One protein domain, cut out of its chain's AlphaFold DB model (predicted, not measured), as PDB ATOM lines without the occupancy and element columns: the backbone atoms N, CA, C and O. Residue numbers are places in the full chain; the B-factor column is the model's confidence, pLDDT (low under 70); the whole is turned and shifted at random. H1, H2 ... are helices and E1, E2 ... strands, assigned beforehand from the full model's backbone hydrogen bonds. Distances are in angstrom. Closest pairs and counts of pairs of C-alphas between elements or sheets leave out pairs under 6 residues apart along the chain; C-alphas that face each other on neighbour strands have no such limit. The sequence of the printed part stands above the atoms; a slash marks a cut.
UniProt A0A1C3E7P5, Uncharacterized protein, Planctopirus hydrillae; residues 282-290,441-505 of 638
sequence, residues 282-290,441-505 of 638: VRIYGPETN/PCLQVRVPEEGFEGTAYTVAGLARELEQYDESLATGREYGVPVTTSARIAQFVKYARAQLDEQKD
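What this domain is: This is residues 282 to 290 and 441 to 505 of the 638 residues of an uncharacterized protein of Planctopirus hydrillae (UniProt A0A1C3E7P5). The model is a slim rod: a small three-stranded sheet, E2, E1 and E3, with the long helix H2 laid slantwise over one face and no named helix on the other. The small hairpin E4 and E5 makes one end of the rod, and the short helix H1, within a loop, makes the other. The printed part has 74 residues with five named strands and two named helices, in the order E1, E2, H1, E3, E4, E5, H2; the class is mixed, helices and strands. The larger sheet has the order E2, E1, E3 and is mixed, while the sheet of E4 and E5 is antiparallel. The whole is only just loose, close to compact, with a radius of gyration of the C-alphas of 13.8 A, and spans 48 by 20 by 16 A.

How they stand to each other: E1, residues 282 to 285, is the inner strand of its sheet. E2, residues 444 to 447, is an edge strand antiparallel to E1 at 173 degrees, with N 284 and O 445 at 2.8 A, within hydrogen-bond range. H1, residues 455 to 458, is not on this sheet. E3, residues 465 to 469, is the other edge strand, parallel to E1 at 27 degrees; N 283 and O 466 are 2.8 A apart, within hydrogen-bond range. E4, residues 476 to 478, and E5, residues 481 to 483, form an antiparallel hairpin at 124 degrees, with N 478 and O 481 at 2.9 A, within hydrogen-bond range. E3 and E4 are apart. H2, residues 486 to 503, is on the sheet of E2, E1 and E3, at a height over the sheet of 7.9 A, and these form two layers, a helix on one face of a sheet. It lies over E2 and E1, slantwise to the strands, at 42 degrees to E2 on the local plane. H2 touches E2, the closest C-alphas being those of Val 447 and Ala 496, 6.1 A apart. It touches E1 too, where the closest are Val 282 and Ala 496, 5.8 A between C-alphas. E3 and H2 are near each other. H1 and H2 are apart. Every O i to N i+4 pair of H2 is within hydrogen-bond range; H1 is too short for such a pair.

Where its parts are: E1 begins at C-alpha 282, (125.788, 109.944, 78.474), and is 10.0 A long; E2 is 10.3 A and E3 13.1 A. H2 runs 25.8 A from C-alpha 486 at (134.150, 119.916, 91.849) to C-alpha 503 at (117.317, 105.619, 78.488).

The domain as a whole: The two C-alphas farthest apart, those of Val 459 and Tyr 479, are 47.8 A apart. Residues 291 to 440 are not printed, and C-alphas 290 and 441 are 8.3 A apart across this cut, which lies in the link from E1 to E2. Of the links that are printed whole, those from E4 to E5 and from E5 to H2 are tight and the others short. The mean pLDDT of the printed part is 86.8, and residues 477 to 481 are under 70.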
ATOM      1  N   VAL A 282     126.045 108.517  78.695       95.88
ATOM      2  CA  VAL A 282     125.788 109.944  78.474       95.88
ATOM      3  C   VAL A 282     127.089 110.704  78.687       95.88
ATOM      4  O   VAL A 282     127.752 110.534  79.714       95.88
ATOM      5  N   ARG A 283     127.452 111.560  77.733       95.88
ATOM      6  CA  ARG A 283     128.582 112.479  77.829       95.88
ATOM      7  C   ARG A 283     128.116 113.908  77.599       95.88
ATOM      8  O   ARG A 283     127.512 114.231  76.583       95.88
ATOM      9  N   ILE A 284     128.443 114.767  78.552       94.00
ATOM     10  CA  ILE A 284     128.153 116.193  78.509       94.00
ATOM     11  C   ILE A 284     129.469 116.928  78.318       94.00
ATOM     12  O   ILE A 284     130.369 116.849  79.157       94.00
ATOM     13  N   TYR A 285     129.561 117.641  77.207       91.75
ATOM     14  CA  TYR A 285     130.662 118.509  76.846       91.75
ATOM     15  C   TYR A 285     130.384 119.930  77.327       91.75
ATOM     16  O   TYR A 285     129.325 120.498  77.082       91.75
ATOM     17  N   GLY A 286     131.355 120.511  78.012       88.31
ATOM     18  CA  GLY A 286     131.391 121.928  78.329       88.31
ATOM     19  C   GLY A 286     132.181 122.728  77.295       88.31
ATOM     20  O   GLY A 286     132.630 122.192  76.279       88.31
ATOM     21  N   PRO A 287     132.403 124.021  77.566       84.75
ATOM     22  CA  PRO A 287     133.174 124.878  76.677       84.75
ATOM     23  C   PRO A 287     134.638 124.415  76.571       84.75
ATOM     24  O   PRO A 287     135.232 123.910  77.530       84.75
ATOM     25  N   GLU A 288     135.230 124.612  75.390       81.50
ATOM     26  CA  GLU A 288     136.638 124.305  75.116       81.50
ATOM     27  C   GLU A 288     137.570 125.182  75.973       81.50
ATOM     28  O   GLU A 288     137.367 126.392  76.111       81.50
ATOM     29  N   THR A 289     138.614 124.568  76.533       81.25
ATOM     30  CA  THR A 289     139.693 125.271  77.239       81.25
ATOM     31  C   THR A 289     140.845 125.575  76.286       81.25
ATOM     32  O   THR A 289     140.898 125.032  75.186       81.25
ATOM     33  N   ASN A 290     141.767 126.454  76.664       84.88
ATOM     34  CA  ASN A 290     142.922 126.813  75.846       84.88
ATOM     35  C   ASN A 290     144.218 126.806  76.660       84.88
ATOM     36  O   ASN A 290     144.252 127.108  77.854       84.88
ATOM     37  N   PRO A 441     141.453 119.755  75.284       81.62
ATOM     38  CA  PRO A 441     140.238 118.989  75.549       81.62
ATOM     39  C   PRO A 441     139.266 119.748  76.454       81.62
ATOM     40  O   PRO A 441     139.645 120.272  77.503       81.62
ATOM     41  N   CYS A 442     138.018 119.853  76.005       83.75
ATOM     42  CA  CYS A 442     136.972 120.560  76.726       83.75
ATOM     43  C   CYS A 442     136.695 119.906  78.081       83.75
ATOM     44  O   CYS A 442     136.972 118.723  78.304       83.75
ATOM     45  N   LEU A 443     136.090 120.681  78.981       86.00
ATOM     46  CA  LEU A 443     135.492 120.107  80.179       86.00
ATOM     47  C   LEU A 443     134.467 119.061  79.748       86.00
ATOM     48  O   LEU A 443     133.682 119.310  78.837       86.00
ATOM     49  N   GLN A 444     134.476 117.897  80.379       91.06
ATOM     50  CA  GLN A 444     133.512 116.857  80.064       91.06
ATOM     51  C   GLN A 444     133.127 116.083  81.312       91.06
ATOM     52  O   GLN A 444     133.936 115.887  82.221       91.06
ATOM     53  N   VAL A 445     131.885 115.623  81.325       93.56
ATOM     54  CA  VAL A 445     131.362 114.679  82.304       93.56
ATOM     55  C   VAL A 445     130.794 113.503  81.534       93.56
ATOM     56  O   VAL A 445     130.040 113.701  80.586       93.56
ATOM     57  N   ARG A 446     131.151 112.283  81.927       94.69
ATOM     58  CA  ARG A 446     130.648 111.059  81.304       94.69
ATOM     59  C   ARG A 446     130.108 110.113  82.365       94.69
ATOM     60  O   ARG A 446     130.731 109.946  83.412       94.69
ATOM     61  N   VAL A 447     128.965 109.499  82.081       95.75
ATOM     62  CA  VAL A 447     128.343 108.474  82.917       95.75
ATOM     63  C   VAL A 447     127.910 107.295  82.028       95.75
ATOM     64  O   VAL A 447     127.179 107.528  81.069       95.75
ATOM     65  N   PRO A 448     128.325 106.045  82.319       95.38
ATOM     66  CA  PRO A 448     129.381 105.683  83.272       95.38
ATOM     67  C   PRO A 448     130.738 106.290  82.878       95.38
ATOM     68  O   PRO A 448     130.921 106.741  81.749       95.38
ATOM     69  N   GLU A 449     131.701 106.325  83.800       92.31
ATOM     70  CA  GLU A 449     133.036 106.872  83.505       92.31
ATOM     71  C   GLU A 449     133.720 106.072  82.385       92.31
ATOM     72  O   GLU A 449     134.213 106.646  81.415       92.31
ATOM     73  N   GLU A 450     133.591 104.744  82.428       92.31
ATOM     74  CA  GLU A 450     134.061 103.816  81.399       92.31
ATOM     75  C   GLU A 450     132.966 102.804  81.031       92.31
ATOM     76  O   GLU A 450     132.091 102.491  81.835       92.31
ATOM     77  N   GLY A 451     133.001 102.288  79.800       93.56
ATOM     78  CA  GLY A 451     132.052 101.275  79.331       93.56
ATOM     79  C   GLY A 451     130.631 101.799  79.092       93.56
ATOM     80  O   GLY A 451     130.437 102.981  78.785       93.56
ATOM     81  N   PHE A 452     129.667 100.884  79.197       95.00
ATOM     82  CA  PHE A 452     128.241 101.075  78.927       95.00
ATOM     83  C   PHE A 452     127.411 100.308  79.971       95.00
ATOM     84  O   PHE A 452     127.852  99.268  80.467       95.00
ATOM     85  N   GLU A 453     126.226 100.813  80.310       93.75
ATOM     86  CA  GLU A 453     125.320 100.231  81.314       93.75
ATOM     87  C   GLU A 453     123.895 100.050  80.752       93.75
ATOM     88  O   GLU A 453     123.547 100.627  79.724       93.75
ATOM     89  N   GLY A 454     123.068  99.264  81.457       89.62
ATOM     90  CA  GLY A 454     121.651  99.036  81.141       89.62
ATOM     91  C   GLY A 454     121.364  97.790  80.299       89.62
ATOM     92  O   GLY A 454     122.259  97.190  79.698       89.62
ATOM     93  N   THR A 455     120.096  97.382  80.275       88.38
ATOM     94  CA  THR A 455     119.629  96.195  79.539       88.38
ATOM     95  C   THR A 455     119.738  96.357  78.025       88.38
ATOM     96  O   THR A 455     119.971  95.366  77.333       88.38
ATOM     97  N   ALA A 456     119.692  97.584  77.492       87.19
ATOM     98  CA  ALA A 456     119.951  97.813  76.071       87.19
ATOM     99  C   ALA A 456     121.385  97.400  75.686       87.19
ATOM    100  O   ALA A 456     121.604  96.841  74.611       87.19
ATOM    101  N   TYR A 457     122.361  97.582  76.583       92.25
ATOM    102  CA  TYR A 457     123.723  97.089  76.376       92.25
ATOM    103  C   TYR A 457     123.847  95.590  76.671       92.25
ATOM    104  O   TYR A 457     124.336  94.837  75.832       92.25
ATOM    105  N   THR A 458     123.410  95.126  77.846       90.88
ATOM    106  CA  THR A 458     123.676  93.743  78.288       90.88
ATOM    107  C   THR A 458     122.856  92.685  77.550       90.88
ATOM    108  O   THR A 458     123.336  91.562  77.397       90.88
ATOM    109  N   VAL A 459     121.651  93.022  77.082       86.06
ATOM    110  CA  VAL A 459     120.749  92.099  76.372       86.06
ATOM    111  C   VAL A 459     120.801  92.325  74.861       86.06
ATOM    112  O   VAL A 459     120.957  91.363  74.112       86.06
ATOM    113  N   ALA A 460     120.700  93.578  74.402       84.75
ATOM    114  CA  ALA A 460     120.668  93.897  72.970       84.75
ATOM    115  C   ALA A 460     122.045  94.253  72.368       84.75
ATOM    116  O   ALA A 460     122.160  94.385  71.150       84.75
ATOM    117  N   GLY A 461     123.101  94.384  73.181       89.38
ATOM    118  CA  GLY A 461     124.455  94.695  72.704       89.38
ATOM    119  C   GLY A 461     124.639  96.136  72.216       89.38
ATOM    120  O   GLY A 461     125.606  96.420  71.509       89.38
ATOM    121  N   LEU A 462     123.720  97.048  72.552       89.88
ATOM    122  CA  LEU A 462     123.756  98.430  72.084       89.88
ATOM    123  C   LEU A 462     124.865  99.208  72.802       89.88
ATOM    124  O   LEU A 462     124.773  99.464  73.994       89.88
ATOM    125  N   ALA A 463     125.901  99.614  72.072       93.12
ATOM    126  CA  ALA A 463     126.973 100.474  72.574       93.12
ATOM    127  C   ALA A 463     126.811 101.885  71.994       93.12
ATOM    128  O   ALA A 463     127.471 102.258  71.022       93.12
ATOM    129  N   ARG A 464     125.873 102.655  72.556       92.19
ATOM    130  CA  ARG A 464     125.526 104.004  72.084       92.19
ATOM    131  C   ARG A 464     125.712 105.032  73.190       92.19
ATOM    132  O   ARG A 464     125.271 104.817  74.319       92.19
ATOM    133  N   GLU A 465     126.326 106.156  72.840       94.50
ATOM    134  CA  GLU A 465     126.537 107.295  73.730       94.50
ATOM    135  C   GLU A 465     125.647 108.472  73.310       94.50
ATOM    136  O   GLU A 465     125.474 108.732  72.118       94.50
ATOM    137  N   LEU A 466     125.025 109.136  74.284       93.56
ATOM    138  CA  LEU A 466     124.335 110.408  74.099       93.56
ATOM    139  C   LEU A 466     125.323 111.542  74.355       93.56
ATOM    140  O   LEU A 466     125.799 111.700  75.477       93.56
ATOM    141  N   GLU A 467     125.612 112.330  73.328       94.06
ATOM    142  CA  GLU A 467     126.523 113.469  73.415       94.06
ATOM    143  C   GLU A 467     125.718 114.771  73.488       94.06
ATOM    144  O   GLU A 467     124.921 115.074  72.600       94.06
ATOM    145  N   GLN A 468     125.918 115.543  74.554       92.12
ATOM    146  CA  GLN A 468     125.261 116.832  74.779       92.12
ATOM    147  C   GLN A 468     126.299 117.926  75.008       92.12
ATOM    148  O   GLN A 468     127.398 117.649  75.483       92.12
ATOM    149  N   TYR A 469     125.947 119.173  74.707       90.81
ATOM    150  CA  TYR A 469     126.776 120.339  75.006       90.81
ATOM    151  C   TYR A 469     126.048 121.272  75.977       90.81
ATOM    152  O   TYR A 469     124.901 121.636  75.723       90.81
ATOM    153  N   ASP A 470     126.720 121.681  77.054       88.19
ATOM    154  CA  ASP A 470     126.209 122.665  78.012       88.19
ATOM    155  C   ASP A 470     127.322 123.610  78.493       88.19
ATOM    156  O   ASP A 470     128.266 123.221  79.189       88.19
ATOM    157  N   GLU A 471     127.185 124.896  78.156       84.56
ATOM    158  CA  GLU A 471     128.128 125.941  78.572       84.56
ATOM    159  C   GLU A 471     128.183 126.122  80.092       84.56
ATOM    160  O   GLU A 471     129.220 126.504  80.643       84.56
ATOM    161  N   SER A 472     127.084 125.803  80.776       84.69
ATOM    162  CA  SER A 472     126.904 125.980  82.216       84.69
ATOM    163  C   SER A 472     127.771 125.032  83.038       84.69
ATOM    164  O   SER A 472     127.877 125.229  84.252       84.69
ATOM    165  N   LEU A 473     128.434 124.047  82.413       84.81
ATOM    166  CA  LEU A 473     129.466 123.226  83.056       84.81
ATOM    167  C   LEU A 473     130.643 124.079  83.556       84.81
ATOM    168  O   LEU A 473     131.277 123.734  84.559       84.81
ATOM    169  N   ALA A 474     130.895 125.225  82.922       80.88
ATOM    170  CA  ALA A 474     131.828 126.226  83.417       80.88
ATOM    171  C   ALA A 474     131.131 127.230  84.357       80.88
ATOM    172  O   ALA A 474     130.031 127.699  84.078       80.88
ATOM    173  N   THR A 475     131.776 127.592  85.470       71.19
ATOM    174  CA  THR A 475     131.346 128.673  86.385       71.19
ATOM    175  C   THR A 475     131.496 130.058  85.778       71.19
ATOM    176  O   THR A 475     130.806 130.987  86.186       71.19
ATOM    177  N   GLY A 476     132.388 130.190  84.807       70.44
ATOM    178  CA  GLY A 476     132.720 131.429  84.136       70.44
ATOM    179  C   GLY A 476     134.001 131.244  83.341       70.44
ATOM    180  O   GLY A 476     134.432 130.117  83.081       70.44
ATOM    181  N   ARG A 477     134.621 132.360  82.963       66.06
ATOM    182  CA  ARG A 477     135.924 132.353  82.300       66.06
ATOM    183  C   ARG A 477     136.913 133.172  83.110       66.06
ATOM    184  O   ARG A 477     136.758 134.387  83.207       66.06
ATOM    185  N   GLU A 478     137.950 132.534  83.632       66.25
ATOM    186  CA  GLU A 478     139.098 133.245  84.189       66.25
ATOM    187  C   GLU A 478     140.123 133.396  83.081       66.25
ATOM    188  O   GLU A 478     140.569 132.422  82.482       66.25
ATOM    189  N   TYR A 479     140.434 134.642  82.729       62.75
ATOM    190  CA  TYR A 479     141.370 134.925  81.643       62.75
ATOM    191  C   TYR A 479     141.000 134.212  80.320       62.75
ATOM    192  O   TYR A 479     141.860 133.858  79.523       62.75
ATOM    193  N   GLY A 480     139.703 134.070  80.028       61.44
ATOM    194  CA  GLY A 480     139.220 133.426  78.798       61.44
ATOM    195  C   GLY A 480     139.231 131.893  78.833       61.44
ATOM    196  O   GLY A 480     138.644 131.293  77.935       61.44
ATOM    197  N   VAL A 481     139.807 131.294  79.877       67.69
ATOM    198  CA  VAL A 481     139.795 129.857  80.159       67.69
ATOM    199  C   VAL A 481     138.524 129.526  80.941       67.69
ATOM    200  O   VAL A 481     138.268 130.170  81.963       67.69
ATOM    201  N   PRO A 482     137.704 128.554  80.516       71.38
ATOM    202  CA  PRO A 482     136.581 128.107  81.319       71.38
ATOM    203  C   PRO A 482     137.060 127.511  82.643       71.38
ATOM    204  O   PRO A 482     137.895 126.605  82.661       71.38
ATOM    205  N   VAL A 483     136.511 128.004  83.748       73.75
ATOM    206  CA  VAL A 483     136.763 127.450  85.083       73.75
ATOM    207  C   VAL A 483     135.569 126.606  85.487       73.75
ATOM    208  O   VAL A 483     134.431 126.926  85.153       73.75
ATOM    209  N   THR A 484     135.817 125.508  86.191       76.88
ATOM    210  CA  THR A 484     134.765 124.704  86.812       76.88
ATOM    211  C   THR A 484     135.165 124.332  88.231       76.88
ATOM    212  O   THR A 484     136.322 124.465  88.625       76.88
ATOM    213  N   THR A 485     134.195 123.880  89.016       83.00
ATOM    214  CA  THR A 485     134.399 123.443  90.397       83.00
ATOM    215  C   THR A 485     133.966 121.994  90.547       83.00
ATOM    216  O   THR A 485     133.079 121.517  89.837       83.00
ATOM    217  N   SER A 486     134.546 121.291  91.520       85.31
ATOM    218  CA  SER A 486     134.150 119.916  91.849       85.31
ATOM    219  C   SER A 486     132.654 119.805  92.166       85.31
ATOM    220  O   SER A 486     131.996 118.872  91.717       85.31
ATOM    221  N   ALA A 487     132.094 120.795  92.869       84.94
ATOM    222  CA  ALA A 487     130.665 120.863  93.166       84.94
ATOM    223  C   ALA A 487     129.806 120.959  91.895       84.94
ATOM    224  O   ALA A 487     128.766 120.312  91.813       84.94
ATOM    225  N   ARG A 488     130.240 121.726  90.886       86.56
ATOM    226  CA  ARG A 488     129.527 121.857  89.610       86.56
ATOM    227  C   ARG A 488     129.601 120.578  88.783       86.56
ATOM    228  O   ARG A 488     128.567 120.119  88.307       86.56
ATOM    229  N   ILE A 489     130.782 119.964  88.692       88.50
ATOM    230  CA  ILE A 489     130.957 118.649  88.058       88.50
ATOM    231  C   ILE A 489     130.018 117.623  88.701       88.50
ATOM    232  O   ILE A 489     129.316 116.915  87.987       88.50
ATOM    233  N   ALA A 490     129.929 117.588  90.034       89.81
ATOM    234  CA  ALA A 490     129.041 116.667  90.740       89.81
ATOM    235  C   ALA A 490     127.558 116.854  90.369       89.81
ATOM    236  O   ALA A 490     126.838 115.867  90.244       89.81
ATOM    237  N   GLN A 491     127.097 118.090  90.142       90.31
ATOM    238  CA  GLN A 491     125.731 118.337  89.663       90.31
ATOM    239  C   GLN A 491     125.529 117.793  88.243       90.31
ATOM    240  O   GLN A 491     124.554 117.092  87.991       90.31
ATOM    241  N   PHE A 492     126.473 118.027  87.334       91.50
ATOM    242  CA  PHE A 492     126.400 117.479  85.975       91.50
ATOM    243  C   PHE A 492     126.488 115.950  85.932       91.50
ATOM    244  O   PHE A 492     125.836 115.332  85.098       91.50
ATOM    245  N   VAL A 493     127.219 115.322  86.861       92.88
ATOM    246  CA  VAL A 493     127.219 113.858  87.027       92.88
ATOM    247  C   VAL A 493     125.827 113.360  87.420       92.88
ATOM    248  O   VAL A 493     125.359 112.375  86.854       92.88
ATOM    249  N   LYS A 494     125.139 114.042  88.349       91.62
ATOM    250  CA  LYS A 494     123.755 113.698  88.720       91.62
ATOM    251  C   LYS A 494     122.798 113.840  87.539       91.62
ATOM    252  O   LYS A 494     122.000 112.939  87.307       91.62
ATOM    253  N   TYR A 495     122.918 114.925  86.776       91.25
ATOM    254  CA  TYR A 495     122.105 115.150  85.582       91.25
ATOM    255  C   TYR A 495     122.347 114.079  84.507       91.25
ATOM    256  O   TYR A 495     121.400 113.447  84.047       91.25
ATOM    257  N   ALA A 496     123.610 113.784  84.179       92.56
ATOM    258  CA  ALA A 496     123.960 112.720  83.238       92.56
ATOM    259  C   ALA A 496     123.474 111.339  83.713       92.56
ATOM    260  O   ALA A 496     123.009 110.538  82.906       92.56
ATOM    261  N   ARG A 497     123.531 111.066  85.024       92.50
ATOM    262  CA  ARG A 497     122.994 109.833  85.615       92.50
ATOM    263  C   ARG A 497     121.473 109.754  85.484       92.50
ATOM    264  O   ARG A 497     120.976 108.697  85.122       92.50
ATOM    265  N   ALA A 498     120.751 110.845  85.736       89.56
ATOM    266  CA  ALA A 498     119.298 110.896  85.579       89.56
ATOM    267  C   ALA A 498     118.856 110.627  84.131       89.56
ATOM    268  O   ALA A 498     117.941 109.839  83.917       89.56
ATOM    269  N   GLN A 499     119.551 111.221  83.155       91.00
ATOM    270  CA  GLN A 499     119.331 110.972  81.724       91.00
ATOM    271  C   GLN A 499     119.626 109.512  81.350       91.00
ATOM    272  O   GLN A 499     118.828 108.860  80.683       91.00
ATOM    273  N   LEU A 500     120.756 108.971  81.821       92.19
ATOM    274  CA  LEU A 500     121.129 107.585  81.547       92.19
ATOM    275  C   LEU A 500     120.121 106.598  82.146       92.19
ATOM    276  O   LEU A 500     119.729 105.647  81.482       92.19
ATOM    277  N   ASP A 501     119.698 106.809  83.391       89.69
ATOM    278  CA  ASP A 501     118.765 105.913  84.077       89.69
ATOM    279  C   ASP A 501     117.393 105.829  83.392       89.69
ATOM    280  O   ASP A 501     116.715 104.822  83.553       89.69
ATOM    281  N   GLU A 502     116.992 106.846  82.626       86.06
ATOM    282  CA  GLU A 502     115.769 106.804  81.818       86.06
ATOM    283  C   GLU A 502     115.943 106.009  80.511       86.06
ATOM    284  O   GLU A 502     115.006 105.348  80.073       86.06
ATOM    285  N   GLN A 503     117.123 106.060  79.881       88.38
ATOM    286  CA  GLN A 503     117.317 105.619  78.488       88.38
ATOM    287  C   GLN A 503     118.166 104.350  78.324       88.38
ATOM    288  O   GLN A 503     118.282 103.823  77.216       88.38
ATOM    289  N   LYS A 504     118.805 103.862  79.393       89.44
ATOM    290  CA  LYS A 504     119.741 102.724  79.331       89.44
ATOM    291  C   LYS A 504     119.073 101.365  79.130       89.44
ATOM    292  O   LYS A 504     119.744 100.398  78.760       89.44
ATOM    293  N   ASP A 505     117.782 101.268  79.424       87.88
ATOM    294  CA  ASP A 505     117.052 100.007  79.456       87.88
ATOM    295  C   ASP A 505     116.172  99.810  78.216       87.88
ATOM    296  O   ASP A 505     115.748 100.772  77.582       87.88
TER     297      ASP A 505